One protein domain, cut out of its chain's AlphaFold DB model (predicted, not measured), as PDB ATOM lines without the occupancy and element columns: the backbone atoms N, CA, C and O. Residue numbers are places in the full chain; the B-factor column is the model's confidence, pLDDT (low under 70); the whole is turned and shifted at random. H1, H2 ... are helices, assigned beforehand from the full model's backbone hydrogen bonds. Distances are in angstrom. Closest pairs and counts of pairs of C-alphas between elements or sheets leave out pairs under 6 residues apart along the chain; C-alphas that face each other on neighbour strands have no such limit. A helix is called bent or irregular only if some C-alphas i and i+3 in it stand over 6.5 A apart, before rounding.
ATOM      1  N   THR A   2     -36.835  12.612  59.670       93.88
ATOM      2  CA  THR A   2     -37.008  13.778  58.776       93.88
ATOM      3  C   THR A   2     -36.830  15.084  59.569       93.88
ATOM      4  O   THR A   2     -36.984  15.053  60.796       93.88
ATOM      5  N   PRO A   3     -36.559  16.235  58.920       96.62
ATOM      6  CA  PRO A   3     -36.521  17.533  59.601       96.62
ATOM      7  C   PRO A   3     -37.780  17.808  60.436       96.62
ATOM      8  O   PRO A   3     -37.685  18.314  61.551       96.62
ATOM      9  N   LEU A   4     -38.949  17.372  59.952       96.75
ATOM     10  CA  LEU A   4     -40.217  17.510  60.668       96.75
ATOM     11  C   LEU A   4     -40.253  16.709  61.983       96.75
ATOM     12  O   LEU A   4     -40.727  17.228  62.991       96.75
ATOM     13  N   HIS A   5     -39.700  15.489  62.021       95.31
ATOM     14  CA  HIS A   5     -39.587  14.722  63.273       95.31
ATOM     15  C   HIS A   5     -38.703  15.440  64.295       95.31
ATOM     16  O   HIS A   5     -39.046  15.502  65.473       95.31
ATOM     17  N   ILE A   6     -37.568  15.979  63.838       95.50
ATOM     18  CA  ILE A   6     -36.616  16.692  64.695       95.50
ATOM     19  C   ILE A   6     -37.275  17.959  65.250       95.50
ATOM     20  O   ILE A   6     -37.184  18.216  66.450       95.50
ATOM     21  N   ALA A   7     -37.999  18.704  64.412       97.19
ATOM     22  CA  ALA A   7     -38.740  19.895  64.819       97.19
ATOM     23  C   ALA A   7     -39.822  19.580  65.870       97.19
ATOM     24  O   ALA A   7     -39.934  20.293  66.867       97.19
ATOM     25  N   CYS A   8     -40.569  18.484  65.690       96.19
ATOM     26  CA  CYS A   8     -41.569  18.024  66.659       96.19
ATOM     27  C   CYS A   8     -40.932  17.607  67.993       96.19
ATOM     28  O   CYS A   8     -41.433  17.975  69.053       96.19
ATOM     29  N   GLY A   9     -39.802  16.893  67.945       94.12
ATOM     30  CA  GLY A   9     -39.064  16.463  69.135       94.12
ATOM     31  C   GLY A   9     -38.476  17.620  69.949       94.12
ATOM     32  O   GLY A   9     -38.472  17.555  71.174       94.12
ATOM     33  N   ASN A  10     -38.046  18.695  69.280       95.56
ATOM     34  CA  ASN A  10     -37.356  19.841  69.888       95.56
ATOM     35  C   ASN A  10     -38.258  21.075  70.084       95.56
ATOM     36  O   ASN A  10     -37.768  22.201  70.138       95.56
ATOM     37  N   ASN A  11     -39.578  20.885  70.179       94.50
ATOM     38  CA  ASN A  11     -40.548  21.949  70.465       94.50
ATOM     39  C   ASN A  11     -40.474  23.166  69.511       94.50
ATOM     40  O   ASN A  11     -40.730  24.301  69.925       94.50
ATOM     41  N   ALA A  12     -40.180  22.946  68.225       97.69
ATOM     42  CA  ALA A  12     -40.144  24.010  67.217       97.69
ATOM     43  C   ALA A  12     -41.448  24.828  67.194       97.69
ATOM     44  O   ALA A  12     -42.523  24.321  67.533       97.69
ATOM     45  N   THR A  13     -41.375  26.103  66.813       97.69
ATOM     46  CA  THR A  13     -42.548  26.989  66.777       97.69
ATOM     47  C   THR A  13     -43.581  26.521  65.747       97.69
ATOM     48  O   THR A  13     -43.265  25.809  64.794       97.69
ATOM     49  N   LEU A  14     -44.836  26.952  65.917       97.75
ATOM     50  CA  LEU A  14     -45.906  26.630  64.968       97.75
ATOM     51  C   LEU A  14     -45.585  27.122  63.546       97.75
ATOM     52  O   LEU A  14     -45.926  26.439  62.588       97.75
ATOM     53  N   SER A  15     -44.914  28.273  63.406       97.94
ATOM     54  CA  SER A  15     -44.480  28.796  62.104       97.94
ATOM     55  C   SER A  15     -43.523  27.836  61.396       97.94
ATOM     56  O   SER A  15     -43.801  27.435  60.274       97.94
ATOM     57  N   VAL A  16     -42.484  27.361  62.090       98.00
ATOM     58  CA  VAL A  16     -41.519  26.401  61.532       98.00
ATOM     59  C   VAL A  16     -42.209  25.109  61.097       98.00
ATOM     60  O   VAL A  16     -41.909  24.576  60.032       98.00
ATOM     61  N   LEU A  17     -43.165  24.602  61.885       98.19
ATOM     62  CA  LEU A  17     -43.920  23.412  61.487       98.19
ATOM     63  C   LEU A  17     -44.782  23.662  60.243       98.19
ATOM     64  O   LEU A  17     -44.834  22.795  59.376       98.19
ATOM     65  N   LYS A  18     -45.426  24.831  60.124       97.25
ATOM     66  CA  LYS A  18     -46.183  25.205  58.917       97.25
ATOM     67  C   LYS A  18     -45.279  25.259  57.687       97.25
ATOM     68  O   LYS A  18     -45.661  24.716  56.651       97.25
ATOM     69  N   ASP A  19     -44.088  25.838  57.814       97.31
ATOM     70  CA  ASP A  19     -43.124  25.947  56.715       97.31
ATOM     71  C   ASP A  19     -42.618  24.564  56.277       97.31
ATOM     72  O   ASP A  19     -42.595  24.249  55.086       97.31
ATOM     73  N   LEU A  20     -42.289  23.689  57.233       97.38
ATOM     74  CA  LEU A  20     -41.863  22.312  56.952       97.38
ATOM     75  C   LEU A  20     -42.980  21.471  56.314       97.38
ATOM     76  O   LEU A  20     -42.725  20.739  55.363       97.38
ATOM     77  N   VAL A  21     -44.217  21.585  56.807       96.69
ATOM     78  CA  VAL A  21     -45.374  20.871  56.238       96.69
ATOM     79  C   VAL A  21     -45.710  21.374  54.837       96.69
ATOM     80  O   VAL A  21     -46.080  20.574  53.981       96.69
ATOM     81  N   SER A  22     -45.575  22.677  54.589       95.31
ATOM     82  CA  SER A  22     -45.860  23.269  53.278       95.31
ATOM     83  C   SER A  22     -44.778  22.942  52.249       95.31
ATOM     84  O   SER A  22     -45.096  22.741  51.081       95.31
ATOM     85  N   SER A  23     -43.513  22.871  52.674       96.38
ATOM     86  CA  SER A  23     -42.379  22.553  51.795       96.38
ATOM     87  C   SER A  23     -42.271  21.066  51.456       96.38
ATOM     88  O   SER A  23     -42.017  20.738  50.302       96.38
ATOM     89  N   GLU A  24     -42.504  20.168  52.419       96.38
ATOM     90  CA  GLU A  24     -42.441  18.715  52.207       96.38
ATOM     91  C   GLU A  24     -43.629  17.998  52.886       96.38
ATOM     92  O   GLU A  24     -43.478  17.383  53.949       96.38
ATOM     93  N   PRO A  25     -44.835  18.019  52.282       94.94
ATOM     94  CA  PRO A  25     -46.026  17.422  52.888       94.94
ATOM     95  C   PRO A  25     -45.922  15.909  53.106       94.94
ATOM     96  O   PRO A  25     -46.514  15.374  54.047       94.94
ATOM     97  N   ARG A  26     -45.143  15.196  52.277       93.50
ATOM     98  CA  ARG A  26     -44.969  13.739  52.408       93.50
ATOM     99  C   ARG A  26     -44.247  13.365  53.697       93.50
ATOM    100  O   ARG A  26     -44.455  12.259  54.191       93.50
ATOM    101  N   ALA A  27     -43.474  14.278  54.293       94.88
ATOM    102  CA  ALA A  27     -42.806  14.047  55.572       94.88
ATOM    103  C   ALA A  27     -43.781  13.720  56.717       94.88
ATOM    104  O   ALA A  27     -43.353  13.113  57.696       94.88
ATOM    105  N   LEU A  28     -45.067  14.083  56.592       93.94
ATOM    106  CA  LEU A  28     -46.132  13.720  57.536       93.94
ATOM    107  C   LEU A  28     -46.433  12.215  57.558       93.94
ATOM    108  O   LEU A  28     -46.849  11.688  58.586       93.94
ATOM    109  N   LEU A  29     -46.230  11.531  56.430       92.12
ATOM    110  CA  LEU A  29     -46.536  10.109  56.260       92.12
ATOM    111  C   LEU A  29     -45.321   9.209  56.495       92.12
ATOM    112  O   LEU A  29     -45.462   7.993  56.589       92.12
ATOM    113  N   VAL A  30     -44.125   9.791  56.580       92.12
ATOM    114  CA  VAL A  30     -42.888   9.045  56.804       92.12
ATOM    115  C   VAL A  30     -42.813   8.629  58.270       92.12
ATOM    116  O   VAL A  30     -42.769   9.480  59.155       92.12
ATOM    117  N   SER A  31     -42.743   7.326  58.534       89.56
ATOM    118  CA  SER A  31     -42.366   6.804  59.852       89.56
ATOM    119  C   SER A  31     -40.855   6.922  60.069       89.56
ATOM    120  O   SER A  31     -40.063   6.892  59.125       89.56
ATOM    121  N   SER A  32     -40.422   7.051  61.325       86.38
ATOM    122  CA  SER A  32     -38.999   7.013  61.678       86.38
ATOM    123  C   SER A  32     -38.322   5.702  61.236       86.38
ATOM    124  O   SER A  32     -38.989   4.709  60.972       86.38
ATOM    125  N   LEU A  33     -36.981   5.673  61.188       72.38
ATOM    126  CA  LEU A  33     -36.205   4.472  60.819       72.38
ATOM    127  C   LEU A  33     -36.451   3.279  61.757       72.38
ATOM    128  O   LEU A  33     -36.278   2.138  61.353       72.38
ATOM    129  N   ALA A  34     -36.882   3.542  62.993       75.69
ATOM    130  CA  ALA A  34     -37.323   2.500  63.917       75.69
ATOM    131  C   ALA A  34     -38.707   1.926  63.551       75.69
ATOM    132  O   ALA A  34     -39.158   0.987  64.188       75.69
ATOM    133  N   GLY A  35     -39.402   2.504  62.567       69.06
ATOM    134  CA  GLY A  35     -40.730   2.110  62.092       69.06
ATOM    135  C   GLY A  35     -41.898   2.605  62.947       69.06
ATOM    136  O   GLY A  35     -43.036   2.534  62.502       69.06
ATOM    137  N   VAL A  36     -41.643   3.130  64.152       67.94
ATOM    138  CA  VAL A  36     -42.695   3.274  65.181       67.94
ATOM    139  C   VAL A  36     -43.286   4.685  65.294       67.94
ATOM    140  O   VAL A  36     -44.406   4.845  65.767       67.94
ATOM    141  N   VAL A  37     -42.562   5.735  64.899       83.75
ATOM    142  CA  VAL A  37     -42.924   7.110  65.294       83.75
ATOM    143  C   VAL A  37     -43.058   8.000  64.067       83.75
ATOM    144  O   VAL A  37     -42.055   8.252  63.404       83.75
ATOM    145  N   ASN A  38     -44.272   8.485  63.794       90.31
ATOM    146  CA  ASN A  38     -44.523   9.564  62.833       90.31
ATOM    147  C   ASN A  38     -44.349  10.947  63.509       90.31
ATOM    148  O   ASN A  38     -44.227  11.015  64.740       90.31
ATOM    149  N   PRO A  39     -44.334  12.070  62.765       94.31
ATOM    150  CA  PRO A  39     -44.097  13.388  63.359       94.31
ATOM    151  C   PRO A  39     -45.113  13.802  64.432       94.31
ATOM    152  O   PRO A  39     -44.730  14.382  65.447       94.31
ATOM    153  N   LEU A  40     -46.394  13.469  64.245       93.50
ATOM    154  CA  LEU A  40     -47.448  13.748  65.222       93.50
ATOM    155  C   LEU A  40     -47.207  12.965  66.525       93.50
ATOM    156  O   LEU A  40     -47.309  13.525  67.617       93.50
ATOM    157  N   THR A  41     -46.807  11.693  66.429       90.69
ATOM    158  CA  THR A  41     -46.413  10.876  67.586       90.69
ATOM    159  C   THR A  41     -45.165  11.429  68.269       90.69
ATOM    160  O   THR A  41     -45.128  11.492  69.496       90.69
ATOM    161  N   ALA A  42     -44.171  11.901  67.509       92.62
ATOM    162  CA  ALA A  42     -42.981  12.540  68.071       92.62
ATOM    163  C   ALA A  42     -43.328  13.808  68.872       92.62
ATOM    164  O   ALA A  42     -42.782  14.007  69.958       92.62
ATOM    165  N   LEU A  43     -44.259  14.634  68.374       95.00
ATOM    166  CA  LEU A  43     -44.740  15.826  69.084       95.00
ATOM    167  C   LEU A  43     -45.404  15.454  70.418       95.00
ATOM    168  O   LEU A  43     -45.116  16.066  71.444       95.00
ATOM    169  N   ILE A  44     -46.277  14.444  70.410       93.31
ATOM    170  CA  ILE A  44     -46.995  13.990  71.609       93.31
ATOM    171  C   ILE A  44     -46.043  13.395  72.645       93.31
ATOM    172  O   ILE A  44     -46.107  13.792  73.806       93.31
ATOM    173  N   ILE A  45     -45.120  12.520  72.232       92.31
ATOM    174  CA  ILE A  45     -44.109  11.949  73.134       92.31
ATOM    175  C   ILE A  45     -43.248  13.066  73.738       92.31
ATOM    176  O   ILE A  45     -43.022  13.077  74.946       92.31
ATOM    177  N   SER A  46     -42.809  14.030  72.919       93.81
ATOM    178  CA  SER A  46     -42.032  15.180  73.394       93.81
ATOM    179  C   SER A  46     -42.806  15.976  74.447       93.81
ATOM    180  O   SER A  46     -42.290  16.222  75.536       93.81
ATOM    181  N   TYR A  47     -44.081  16.285  74.198       94.81
ATOM    182  CA  TYR A  47     -44.909  17.008  75.162       94.81
ATOM    183  C   TYR A  47     -45.121  16.229  76.466       94.81
ATOM    184  O   TYR A  47     -44.906  16.771  77.553       94.81
ATOM    185  N   GLN A  48     -45.469  14.944  76.365       93.81
ATOM    186  CA  GLN A  48     -45.641  14.054  77.513       93.81
ATOM    187  C   GLN A  48     -44.347  13.871  78.308       93.81
ATOM    188  O   GLN A  48     -44.407  13.623  79.502       93.81
ATOM    189  N   SER A  49     -43.170  14.019  77.701       94.38
ATOM    190  CA  SER A  49     -41.903  13.938  78.438       94.38
ATOM    191  C   SER A  49     -41.658  15.132  79.377       94.38
ATOM    192  O   SER A  49     -40.769  15.081  80.225       94.38
ATOM    193  N   THR A  50     -42.455  16.202  79.265       95.56
ATOM    194  CA  THR A  50     -42.351  17.386  80.126       95.56
ATOM    195  C   THR A  50     -43.220  17.264  81.380       95.56
ATOM    196  O   THR A  50     -44.289  16.653  81.357       95.56
ATOM    197  N   ILE A  51     -42.816  17.928  82.469       94.31
ATOM    198  CA  ILE A  51     -43.601  17.983  83.717       94.31
ATOM    199  C   ILE A  51     -44.996  18.573  83.458       94.31
ATOM    200  O   ILE A  51     -46.000  18.015  83.893       94.31
ATOM    201  N   ALA A  52     -45.072  19.679  82.708       93.12
ATOM    202  CA  ALA A  52     -46.344  20.315  82.371       93.12
ATOM    203  C   ALA A  52     -47.264  19.374  81.574       93.12
ATOM    204  O   ALA A  52     -48.459  19.296  81.861       93.12
ATOM    205  N   GLY A  53     -46.703  18.625  80.618       93.88
ATOM    206  CA  GLY A  53     -47.447  17.640  79.842       93.88
ATOM    207  C   GLY A  53     -47.990  16.501  80.698       93.88
ATOM    208  O   GLY A  53     -49.179  16.209  80.617       93.88
ATOM    209  N   GLN A  54     -47.173  15.919  81.582       93.94
ATOM    210  CA  GLN A  54     -47.627  14.872  82.509       93.94
ATOM    211  C   GLN A  54     -48.769  15.344  83.414       93.94
ATOM    212  O   GLN A  54     -49.749  14.621  83.596       93.94
ATOM    213  N   MET A  55     -48.680  16.567  83.944       92.62
ATOM    214  CA  MET A  55     -49.726  17.134  84.801       92.62
ATOM    215  C   MET A  55     -51.050  17.316  84.056       92.62
ATOM    216  O   MET A  55     -52.113  17.027  84.606       92.62
ATOM    217  N   ILE A  56     -50.999  17.776  82.804       91.81
ATOM    218  CA  ILE A  56     -52.202  17.983  81.992       91.81
ATOM    219  C   ILE A  56     -52.813  16.652  81.565       91.81
ATOM    220  O   ILE A  56     -54.013  16.462  81.747       91.81
ATOM    221  N   VAL A  57     -51.998  15.709  81.083       91.50
ATOM    222  CA  VAL A  57     -52.470  14.363  80.729       91.50
ATOM    223  C   VAL A  57     -53.103  13.684  81.939       91.50
ATOM    224  O   VAL A  57     -54.193  13.139  81.821       91.50
ATOM    225  N   SER A  58     -52.481  13.777  83.116       90.75
ATOM    226  CA  SER A  58     -53.034  13.191  84.343       90.75
ATOM    227  C   SER A  58     -54.378  13.810  84.723       90.75
ATOM    228  O   SER A  58     -55.286  13.081  85.099       90.75
ATOM    229  N   ARG A  59     -54.546  15.134  84.598       90.06
ATOM    230  CA  ARG A  59     -55.837  15.795  84.870       90.06
ATOM    231  C   ARG A  59     -56.933  15.357  83.904       90.06
ATOM    232  O   ARG A  59     -58.049  15.101  84.343       90.06
ATOM    233  N   ILE A  60     -56.609  15.246  82.619       89.00
ATOM    234  CA  ILE A  60     -57.568  14.818  81.596       89.00
ATOM    235  C   ILE A  60     -57.957  13.357  81.831       89.00
ATOM    236  O   ILE A  60     -59.133  13.069  82.005       89.00
ATOM    237  N   VAL A  61     -56.973  12.461  81.945       87.00
ATOM    238  CA  VAL A  61     -57.209  11.013  82.068       87.00
ATOM    239  C   VAL A  61     -57.854  10.636  83.398       87.00
ATOM    240  O   VAL A  61     -58.729   9.778  83.433       87.00
ATOM    241  N   LEU A  62     -57.409  11.220  84.515       87.94
ATOM    242  CA  LEU A  62     -57.910  10.820  85.832       87.94
ATOM    243  C   LEU A  62     -59.229  11.498  86.177       87.94
ATOM    244  O   LEU A  62     -60.034  10.901  86.886       87.94
ATOM    245  N   TRP A  63     -59.426  12.751  85.759       88.44
ATOM    246  CA  TRP A  63     -60.558  13.557  86.224       88.44
ATOM    247  C   TRP A  63     -61.551  13.902  85.112       88.44
ATOM    248  O   TRP A  63     -62.589  14.478  85.412       88.44
ATOM    249  N   GLY A  64     -61.262  13.588  83.844       86.50
ATOM    250  CA  GLY A  64     -62.114  13.987  82.717       86.50
ATOM    251  C   GLY A  64     -62.240  15.508  82.583       86.50
ATOM    252  O   GLY A  64     -63.192  16.008  81.992       86.50
ATOM    253  N   MET A  65     -61.312  16.263  83.180       86.75
ATOM    254  CA  MET A  65     -61.391  17.715  83.267       86.75
ATOM    255  C   MET A  65     -60.354  18.357  82.366       86.75
ATOM    256  O   MET A  65     -59.144  18.159  82.522       86.75
ATOM    257  N   PHE A  66     -60.833  19.216  81.472       83.06
ATOM    258  CA  PHE A  66     -59.957  20.133  80.772       83.06
ATOM    259  C   PHE A  66     -59.486  21.227  81.749       83.06
ATOM    260  O   PHE A  66     -60.314  21.796  82.466       83.06
ATOM    261  N   PRO A  67     -58.182  21.543  81.826       74.56
ATOM    262  CA  PRO A  67     -57.702  22.579  82.732       74.56
ATOM    263  C   PRO A  67     -58.331  23.933  82.371       74.56
ATOM    264  O   PRO A  67     -58.037  24.501  81.320       74.56
ATOM    265  N   THR A  68     -59.180  24.477  83.243       76.69
ATOM    266  CA  THR A  68     -59.643  25.865  83.125       76.69
ATOM    267  C   THR A  68     -58.433  26.788  83.246       76.69
ATOM    268  O   THR A  68     -57.727  26.738  84.254       76.69
ATOM    269  N   GLY A  69     -58.166  27.596  82.218       70.50
ATOM    270  CA  GLY A  69     -56.927  28.378  82.135       70.50
ATOM    271  C   GLY A  69     -55.722  27.520  81.752       70.50
ATOM    272  O   GLY A  69     -54.683  27.578  82.412       70.50
ATOM    273  N   ALA A  70     -55.871  26.684  80.719       71.50
ATOM    274  CA  ALA A  70     -54.770  25.914  80.158       71.50
ATOM    275  C   ALA A  70     -53.543  26.814  79.960       71.50
ATOM    276  O   ALA A  70     -53.640  27.908  79.409       71.50
ATOM    277  N   SER A  71     -52.385  26.360  80.448       82.94
ATOM    278  CA  SER A  71     -51.143  27.124  80.316       82.94
ATOM    279  C   SER A  71     -50.872  27.442  78.843       82.94
ATOM    280  O   SER A  71     -51.101  26.574  77.996       82.94
ATOM    281  N   ASP A  72     -50.273  28.597  78.547       90.56
ATOM    282  CA  ASP A  72     -49.796  28.951  77.199       90.56
ATOM    283  C   ASP A  72     -49.009  27.814  76.529       90.56
ATOM    284  O   ASP A  72     -49.058  27.621  75.314       90.56
ATOM    285  N   THR A  73     -48.287  27.023  77.326       92.00
ATOM    286  CA  THR A  73     -47.543  25.842  76.879       92.00
ATOM    287  C   THR A  73     -48.443  24.775  76.253       92.00
ATOM    288  O   THR A  73     -48.078  24.203  75.226       92.00
ATOM    289  N   PHE A  74     -49.613  24.508  76.841       93.88
ATOM    290  CA  PHE A  74     -50.574  23.542  76.307       93.88
ATOM    291  C   PHE A  74     -51.221  24.052  75.030       93.88
ATOM    292  O   PHE A  74     -51.248  23.317  74.052       93.88
ATOM    293  N   GLU A  75     -51.667  25.308  74.992       94.25
ATOM    294  CA  GLU A  75     -52.281  25.865  73.780       94.25
ATOM    295  C   GLU A  75     -51.299  25.861  72.602       94.25
ATOM    296  O   GLU A  75     -51.654  25.474  71.488       94.25
ATOM    297  N   ARG A  76     -50.021  26.177  72.849       95.19
ATOM    298  CA  ARG A  76     -48.968  26.056  71.827       95.19
ATOM    299  C   ARG A  76     -48.759  24.617  71.371       95.19
ATOM    300  O   ARG A  76     -48.496  24.402  70.192       95.19
ATOM    301  N   PHE A  77     -48.813  23.642  72.275       95.69
ATOM    302  CA  PHE A  77     -48.759  22.227  71.905       95.69
ATOM    303  C   PHE A  77     -49.988  21.829  71.073       95.69
ATOM    304  O   PHE A  77     -49.839  21.224  70.012       95.69
ATOM    305  N   TRP A  78     -51.179  22.226  71.518       95.56
ATOM    306  CA  TRP A  78     -52.456  21.878  70.914       95.56
ATOM    307  C   TRP A  78     -52.555  22.375  69.471       95.56
ATOM    308  O   TRP A  78     -52.824  21.586  68.573       95.56
ATOM    309  N   GLN A  79     -52.188  23.631  69.213       95.88
ATOM    310  CA  GLN A  79     -52.161  24.188  67.855       95.88
ATOM    311  C   GLN A  79     -51.223  23.422  66.907       95.88
ATOM    312  O   GLN A  79     -51.516  23.254  65.722       95.88
ATOM    313  N   LYS A  80     -50.073  22.950  67.412       96.88
ATOM    314  CA  LYS A  80     -49.141  22.121  66.628       96.88
ATOM    315  C   LYS A  80     -49.741  20.740  66.357       96.88
ATOM    316  O   LYS A  80     -49.598  20.226  65.250       96.88
ATOM    317  N   MET A  81     -50.417  20.161  67.349       95.81
ATOM    318  CA  MET A  81     -51.106  18.876  67.237       95.81
ATOM    319  C   MET A  81     -52.220  18.950  66.187       95.81
ATOM    320  O   MET A  81     -52.212  18.149  65.254       95.81
ATOM    321  N   GLU A  82     -53.097  19.956  66.260       95.56
ATOM    322  CA  GLU A  82     -54.173  20.191  65.286       95.56
ATOM    323  C   GLU A  82     -53.632  20.320  63.861       95.56
ATOM    324  O   GLU A  82     -54.121  19.654  62.943       95.56
ATOM    325  N   LEU A  83     -52.580  21.132  63.680       95.88
ATOM    326  CA  LEU A  83     -51.910  21.297  62.391       95.88
ATOM    327  C   LEU A  83     -51.440  19.950  61.836       95.88
ATOM    328  O   LEU A  83     -51.746  19.622  60.688       95.88
ATOM    329  N   LEU A  84     -50.688  19.182  62.627       95.50
ATOM    330  CA  LEU A  84     -50.103  17.921  62.176       95.50
ATOM    331  C   LEU A  84     -51.170  16.847  61.936       95.50
ATOM    332  O   LEU A  84     -51.104  16.168  60.912       95.50
ATOM    333  N   ALA A  85     -52.162  16.714  62.820       94.69
ATOM    334  CA  ALA A  85     -53.241  15.737  62.689       94.69
ATOM    335  C   ALA A  85     -54.064  15.987  61.424       94.69
ATOM    336  O   ALA A  85     -54.145  15.113  60.558       94.69
ATOM    337  N   LEU A  86     -54.601  17.200  61.259       94.38
ATOM    338  CA  LEU A  86     -55.424  17.541  60.097       94.38
ATOM    339  C   LEU A  86     -54.627  17.474  58.793       94.38
ATOM    340  O   LEU A  86     -55.148  17.007  57.780       94.38
ATOM    341  N   SER A  87     -53.363  17.906  58.798       94.25
ATOM    342  CA  SER A  87     -52.523  17.829  57.597       94.25
ATOM    343  C   SER A  87     -52.225  16.379  57.216       94.25
ATOM    344  O   SER A  87     -52.355  16.026  56.047       94.25
ATOM    345  N   THR A  88     -51.898  15.522  58.189       92.69
ATOM    346  CA  THR A  88     -51.660  14.085  57.956       92.69
ATOM    347  C   THR A  88     -52.910  13.410  57.398       92.69
ATOM    348  O   THR A  88     -52.839  12.700  56.396       92.69
ATOM    349  N   TYR A  89     -54.064  13.681  58.009       92.19
ATOM    350  CA  TYR A  89     -55.343  13.119  57.586       92.19
ATOM    351  C   TYR A  89     -55.697  13.522  56.151       92.19
ATOM    352  O   TYR A  89     -56.041  12.674  55.328       92.19
ATOM    353  N   ARG A  90     -55.508  14.799  55.794       91.38
ATOM    354  CA  ARG A  90     -55.705  15.278  54.417       91.38
ATOM    355  C   ARG A  90     -54.797  14.578  53.418       91.38
ATOM    356  O   ARG A  90     -55.283  14.191  52.362       91.38
ATOM    357  N   GLN A  91     -53.517  14.396  53.744       90.81
ATOM    358  CA  GLN A  91     -52.570  13.716  52.852       90.81
ATOM    359  C   GLN A  91     -52.993  12.270  52.554       90.81
ATOM    360  O   GLN A  91     -52.788  11.805  51.439       90.81
ATOM    361  N   ARG A  92     -53.629  11.579  53.509       88.31
ATOM    362  CA  ARG A  92     -54.149  10.213  53.312       88.31
ATOM    363  C   ARG A  92     -55.454  10.159  52.526       88.31
ATOM    364  O   ARG A  92     -55.713   9.172  51.851       88.31
ATOM    365  N   HIS A 114     -63.717  20.254  61.966       91.62
ATOM    366  CA  HIS A 114     -64.694  19.286  62.467       91.62
ATOM    367  C   HIS A 114     -64.250  17.818  62.313       91.62
ATOM    368  O   HIS A 114     -64.737  16.961  63.038       91.62
ATOM    369  N   LEU A 115     -63.293  17.518  61.423       94.19
ATOM    370  CA  LEU A 115     -62.690  16.185  61.264       94.19
ATOM    371  C   LEU A 115     -61.464  15.973  62.167       94.19
ATOM    372  O   LEU A 115     -60.754  14.983  61.998       94.19
ATOM    373  N   LEU A 116     -61.182  16.871  63.118       95.06
ATOM    374  CA  LEU A 116     -60.029  16.742  64.012       95.06
ATOM    375  C   LEU A 116     -60.074  15.439  64.818       95.06
ATOM    376  O   LEU A 116     -59.045  14.782  64.950       95.06
ATOM    377  N   ALA A 117     -61.250  15.026  65.298       94.44
ATOM    378  CA  ALA A 117     -61.402  13.765  66.023       94.44
ATOM    379  C   ALA A 117     -61.038  12.558  65.139       94.44
ATOM    380  O   ALA A 117     -60.238  11.712  65.543       94.44
ATOM    381  N   HIS A 118     -61.526  12.521  63.891       93.94
ATOM    382  CA  HIS A 118     -61.137  11.499  62.913       93.94
ATOM    383  C   HIS A 118     -59.650  11.555  62.594       93.94
ATOM    384  O   HIS A 118     -59.030  10.506  62.506       93.94
ATOM    385  N   ALA A 119     -59.070  12.746  62.450       92.81
ATOM    386  CA  ALA A 119     -57.659  12.933  62.129       92.81
ATOM    387  C   ALA A 119     -56.727  12.461  63.255       92.81
ATOM    388  O   ALA A 119     -55.713  11.813  62.996       92.81
ATOM    389  N   VAL A 120     -57.084  12.762  64.507       92.44
ATOM    390  CA  VAL A 120     -56.365  12.319  65.709       92.44
ATOM    391  C   VAL A 120     -56.477  10.814  65.897       92.44
ATOM    392  O   VAL A 120     -55.497  10.177  66.285       92.44
ATOM    393  N   LEU A 121     -57.644  10.232  65.607       89.94
ATOM    394  CA  LEU A 121     -57.751   8.785  65.520       89.94
ATOM    395  C   LEU A 121     -56.812   8.301  64.415       89.94
ATOM    396  O   LEU A 121     -55.805   7.666  64.713       89.94
ATOM    397  N   ASP A 122     -57.060   8.695  63.167       86.69
ATOM    398  CA  ASP A 122     -56.386   8.214  61.964       86.69
ATOM    399  C   ASP A 122     -54.853   8.235  62.051       86.69
ATOM    400  O   ASP A 122     -54.191   7.224  61.804       86.69
ATOM    401  N   GLY A 123     -54.275   9.359  62.469       76.38
ATOM    402  CA  GLY A 123     -52.831   9.581  62.476       76.38
ATOM    403  C   GLY A 123     -52.035   8.768  63.501       76.38
ATOM    404  O   GLY A 123     -50.829   8.985  63.603       76.38
ATOM    405  N   PHE A 124     -52.656   7.882  64.286       66.12
ATOM    406  CA  PHE A 124     -52.068   7.507  65.569       66.12
ATOM    407  C   PHE A 124     -52.197   6.034  65.967       66.12
ATOM    408  O   PHE A 124     -53.207   5.391  65.696       66.12
ATOM    409  N   HIS A 125     -51.231   5.567  66.767       67.81
ATOM    410  CA  HIS A 125     -51.457   4.575  67.822       67.81
ATOM    411  C   HIS A 125     -52.215   5.240  68.987       67.81
ATOM    412  O   HIS A 125     -51.611   5.501  70.025       67.81
ATOM    413  N   SER A 126     -53.453   5.700  68.740       60.72
ATOM    414  CA  SER A 126     -54.173   6.754  69.491       60.72
ATOM    415  C   SER A 126     -53.960   6.687  70.998       60.72
ATOM    416  O   SER A 126     -54.460   5.788  71.664       60.72
ATOM    417  N   SER A 127     -53.217   7.662  71.534       79.81
ATOM    418  CA  SER A 127     -53.150   7.852  72.975       79.81
ATOM    419  C   SER A 127     -54.509   8.387  73.405       79.81
ATOM    420  O   SER A 127     -54.897   9.477  72.987       79.81
ATOM    421  N   MET A 128     -55.245   7.578  74.168       86.12
ATOM    422  CA  MET A 128     -56.645   7.802  74.538       86.12
ATOM    423  C   MET A 128     -56.912   9.240  75.002       86.12
ATOM    424  O   MET A 128     -57.848   9.878  74.527       86.12
ATOM    425  N   TRP A 129     -55.999   9.796  75.801       90.56
ATOM    426  CA  TRP A 129     -56.129  11.145  76.343       90.56
ATOM    427  C   TRP A 129     -56.259  12.236  75.278       90.56
ATOM    428  O   TRP A 129     -56.965  13.206  75.518       90.56
ATOM    429  N   VAL A 130     -55.611  12.139  74.110       92.44
ATOM    430  CA  VAL A 130     -55.707  13.213  73.101       92.44
ATOM    431  C   VAL A 130     -57.013  13.120  72.312       92.44
ATOM    432  O   VAL A 130     -57.569  14.159  71.972       92.44
ATOM    433  N   VAL A 131     -57.586  11.922  72.143       92.12
ATOM    434  CA  VAL A 131     -58.969  11.767  71.648       92.12
ATOM    435  C   VAL A 131     -59.957  12.365  72.649       92.12
ATOM    436  O   VAL A 131     -60.773  13.202  72.267       92.12
ATOM    437  N   GLU A 132     -59.834  12.010  73.931       91.50
ATOM    438  CA  GLU A 132     -60.643  12.596  75.008       91.50
ATOM    439  C   GLU A 132     -60.499  14.117  75.040       91.50
ATOM    440  O   GLU A 132     -61.488  14.828  75.139       91.50
ATOM    441  N   THR A 133     -59.283  14.638  74.868       93.00
ATOM    442  CA  THR A 133     -59.038  16.085  74.840       93.00
ATOM    443  C   THR A 133     -59.780  16.764  73.692       93.00
ATOM    444  O   THR A 133     -60.359  17.829  73.897       93.00
ATOM    445  N   VAL A 134     -59.789  16.161  72.491       94.75
ATOM    446  CA  VAL A 134     -60.558  16.698  71.356       94.75
ATOM    447  C   VAL A 134     -62.040  16.747  71.713       94.75
ATOM    448  O   VAL A 134     -62.670  17.771  71.484       94.75
ATOM    449  N   LEU A 135     -62.584  15.678  72.292       93.94
ATOM    450  CA  LEU A 135     -64.016  15.566  72.584       93.94
ATOM    451  C   LEU A 135     -64.455  16.392  73.799       93.94
ATOM    452  O   LEU A 135     -65.578  16.878  73.826       93.94
ATOM    453  N   LEU A 136     -63.565  16.624  74.764       92.06
ATOM    454  CA  LEU A 136     -63.793  17.562  75.863       92.06
ATOM    455  C   LEU A 136     -63.810  19.013  75.366       92.06
ATOM    456  O   LEU A 136     -64.586  19.822  75.867       92.06
ATOM    457  N   ARG A 137     -62.952  19.353  74.394       92.25
ATOM    458  CA  ARG A 137     -62.852  20.713  73.841       92.25
ATOM    459  C   ARG A 137     -63.911  20.999  72.772       92.25
ATOM    460  O   ARG A 137     -64.367  22.133  72.676       92.25
ATOM    461  N   TYR A 138     -64.286  19.982  72.000       94.81
ATOM    462  CA  TYR A 138     -65.224  20.053  70.878       94.81
ATOM    463  C   TYR A 138     -66.212  18.870  70.924       94.81
ATOM    464  O   TYR A 138     -66.107  17.942  70.111       94.81
ATOM    465  N   PRO A 139     -67.165  18.849  71.878       94.81
ATOM    466  CA  PRO A 139     -68.107  17.736  72.034       94.81
ATOM    467  C   PRO A 139     -68.912  17.430  70.767       94.81
ATOM    468  O   PRO A 139     -69.232  16.275  70.480       94.81
ATOM    469  N   GLU A 140     -69.195  18.453  69.960       95.44
ATOM    470  CA  GLU A 140     -69.918  18.330  68.700       95.44
ATOM    471  C   GLU A 140     -69.167  17.495  67.648       95.44
ATOM    472  O   GLU A 140     -69.795  16.953  66.736       95.44
ATOM    473  N   TYR A 141     -67.847  17.310  67.786       96.00
ATOM    474  CA  TYR A 141     -67.056  16.502  66.847       96.00
ATOM    475  C   TYR A 141     -67.325  15.004  66.982       96.00
ATOM    476  O   TYR A 141     -67.048  14.258  66.043       96.00
ATOM    477  N   ALA A 142     -67.938  14.557  68.082       95.69
ATOM    478  CA  ALA A 142     -68.419  13.182  68.195       95.69
ATOM    479  C   ALA A 142     -69.483  12.858  67.130       95.69
ATOM    480  O   ALA A 142     -69.484  11.769  66.563       95.69
TER     481      ALA A 142
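Overview. This is residues 2 to 92 and 114 to 142 of the 277 residues of the protein "Hypothetical protein" of Grammatophora oceanica (UniProt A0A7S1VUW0). Four helices, H1, H2, H4 and H6, stand side by side as a bundle, and the helical hairpin H7 and H8 lies beyond H6, with H7 packed across it. H5 lies across the bundle's end where H4 ends and reaches over to H8; the short H3 packs near the other end, and the short H9 packs on H7. The printed part has 120 residues with nine named helices, H1 to H9 in chain order, and no named strand: all helix, with mostly aligned helix packing. It is compact, with a radius of gyration of the C-alphas of 13.7 A and a rounded outline of 38 by 29 by 27 A.

Along the chain. H1 is residues 3 to 9, beginning at C-alpha 3 (-36.521, 17.533, 59.601), 9.9 A long. H2 is residues 14 to 23, 14.2 A, and H3 residues 25 to 28, 5.9 A. H4 is residues 39 to 48, 14.3 A, and H5 residues 51 to 63, 17.7 A. H6, the longest, is residues 72 to 92, 30.7 A, beginning at C-alpha 72 (-49.796, 28.951, 77.199). H7 is residues 114 to 122, 13.9 A, and is irregular: C-alphas 114 and 117 are 7.3 A apart. H8 is residues 128 to 137, 14.3 A, and H9 residues 139 to 142, 6.0 A, ending at C-alpha 142 (-68.419, 13.182, 68.195).

Arrangement. H1 and H2 form a helical hairpin at a shallow tilt of 27 degrees; their closest C-alphas are those of Leu 4 and Leu 20, 6.3 A. H1 touches H4 at Cys 8 and Leu 43, 4.6 A between C-alphas, the same way at a shallow tilt of 20 degrees. H2 touches H6 at Leu 14 and Lys 80, 5.8 A between C-alphas, the same way at 15 degrees. H4 touches residues 77 to 85 of H6, opposite ways at 22 degrees; the closest C-alphas are those of Leu 40 and Leu 84, 5.8 A. H3 touches residues 84 to 91 of H6, with the C-alphas of Leu 28 and Thr 88 5.6 A apart. H4 and H5 only just touch, with 3 pairs of C-alphas within 8 A, and only at the corner; the closest are those of Tyr 47 and Gly 53, 5.4 A. Residues 57 to 61 of H5 touch H8, about perpendicular at 77 degrees, closest at the C-alphas of Val 61 and Trp 129, 5.8 A. Residues 82 to 89 of H6 touch H7, about perpendicular at 79 degrees, closest at the C-alphas of Tyr 89 and Ala 119, 5.1 A. H7 and H8 form a helical hairpin at 4 degrees, with the C-alphas of Ala 117 and Val 134 closest, 6.1 A. H9 touches H7, with the C-alphas of His 114 and Tyr 141 closest, 5.7 A. H1, H2, H4, H5 and H8 have every O i to N i+4 pair within hydrogen-bond range, H6 has 16 of 17 and H7 4 of 5; H3 and H9 are too short for such a pair.

Size, cuts and confidence. The two C-alphas farthest apart are those of Ser 23 and Trp 63, 40.0 A. Residues 93 to 113 are not printed, and C-alphas 92 and 114 are 16.7 A apart across this cut. Of the links that are printed whole, H3 to H4 and H5 to H6 are short and the others tight. The mean pLDDT of the printed part is 90.9; residues 35 to 36 and 124 to 126 are under 70.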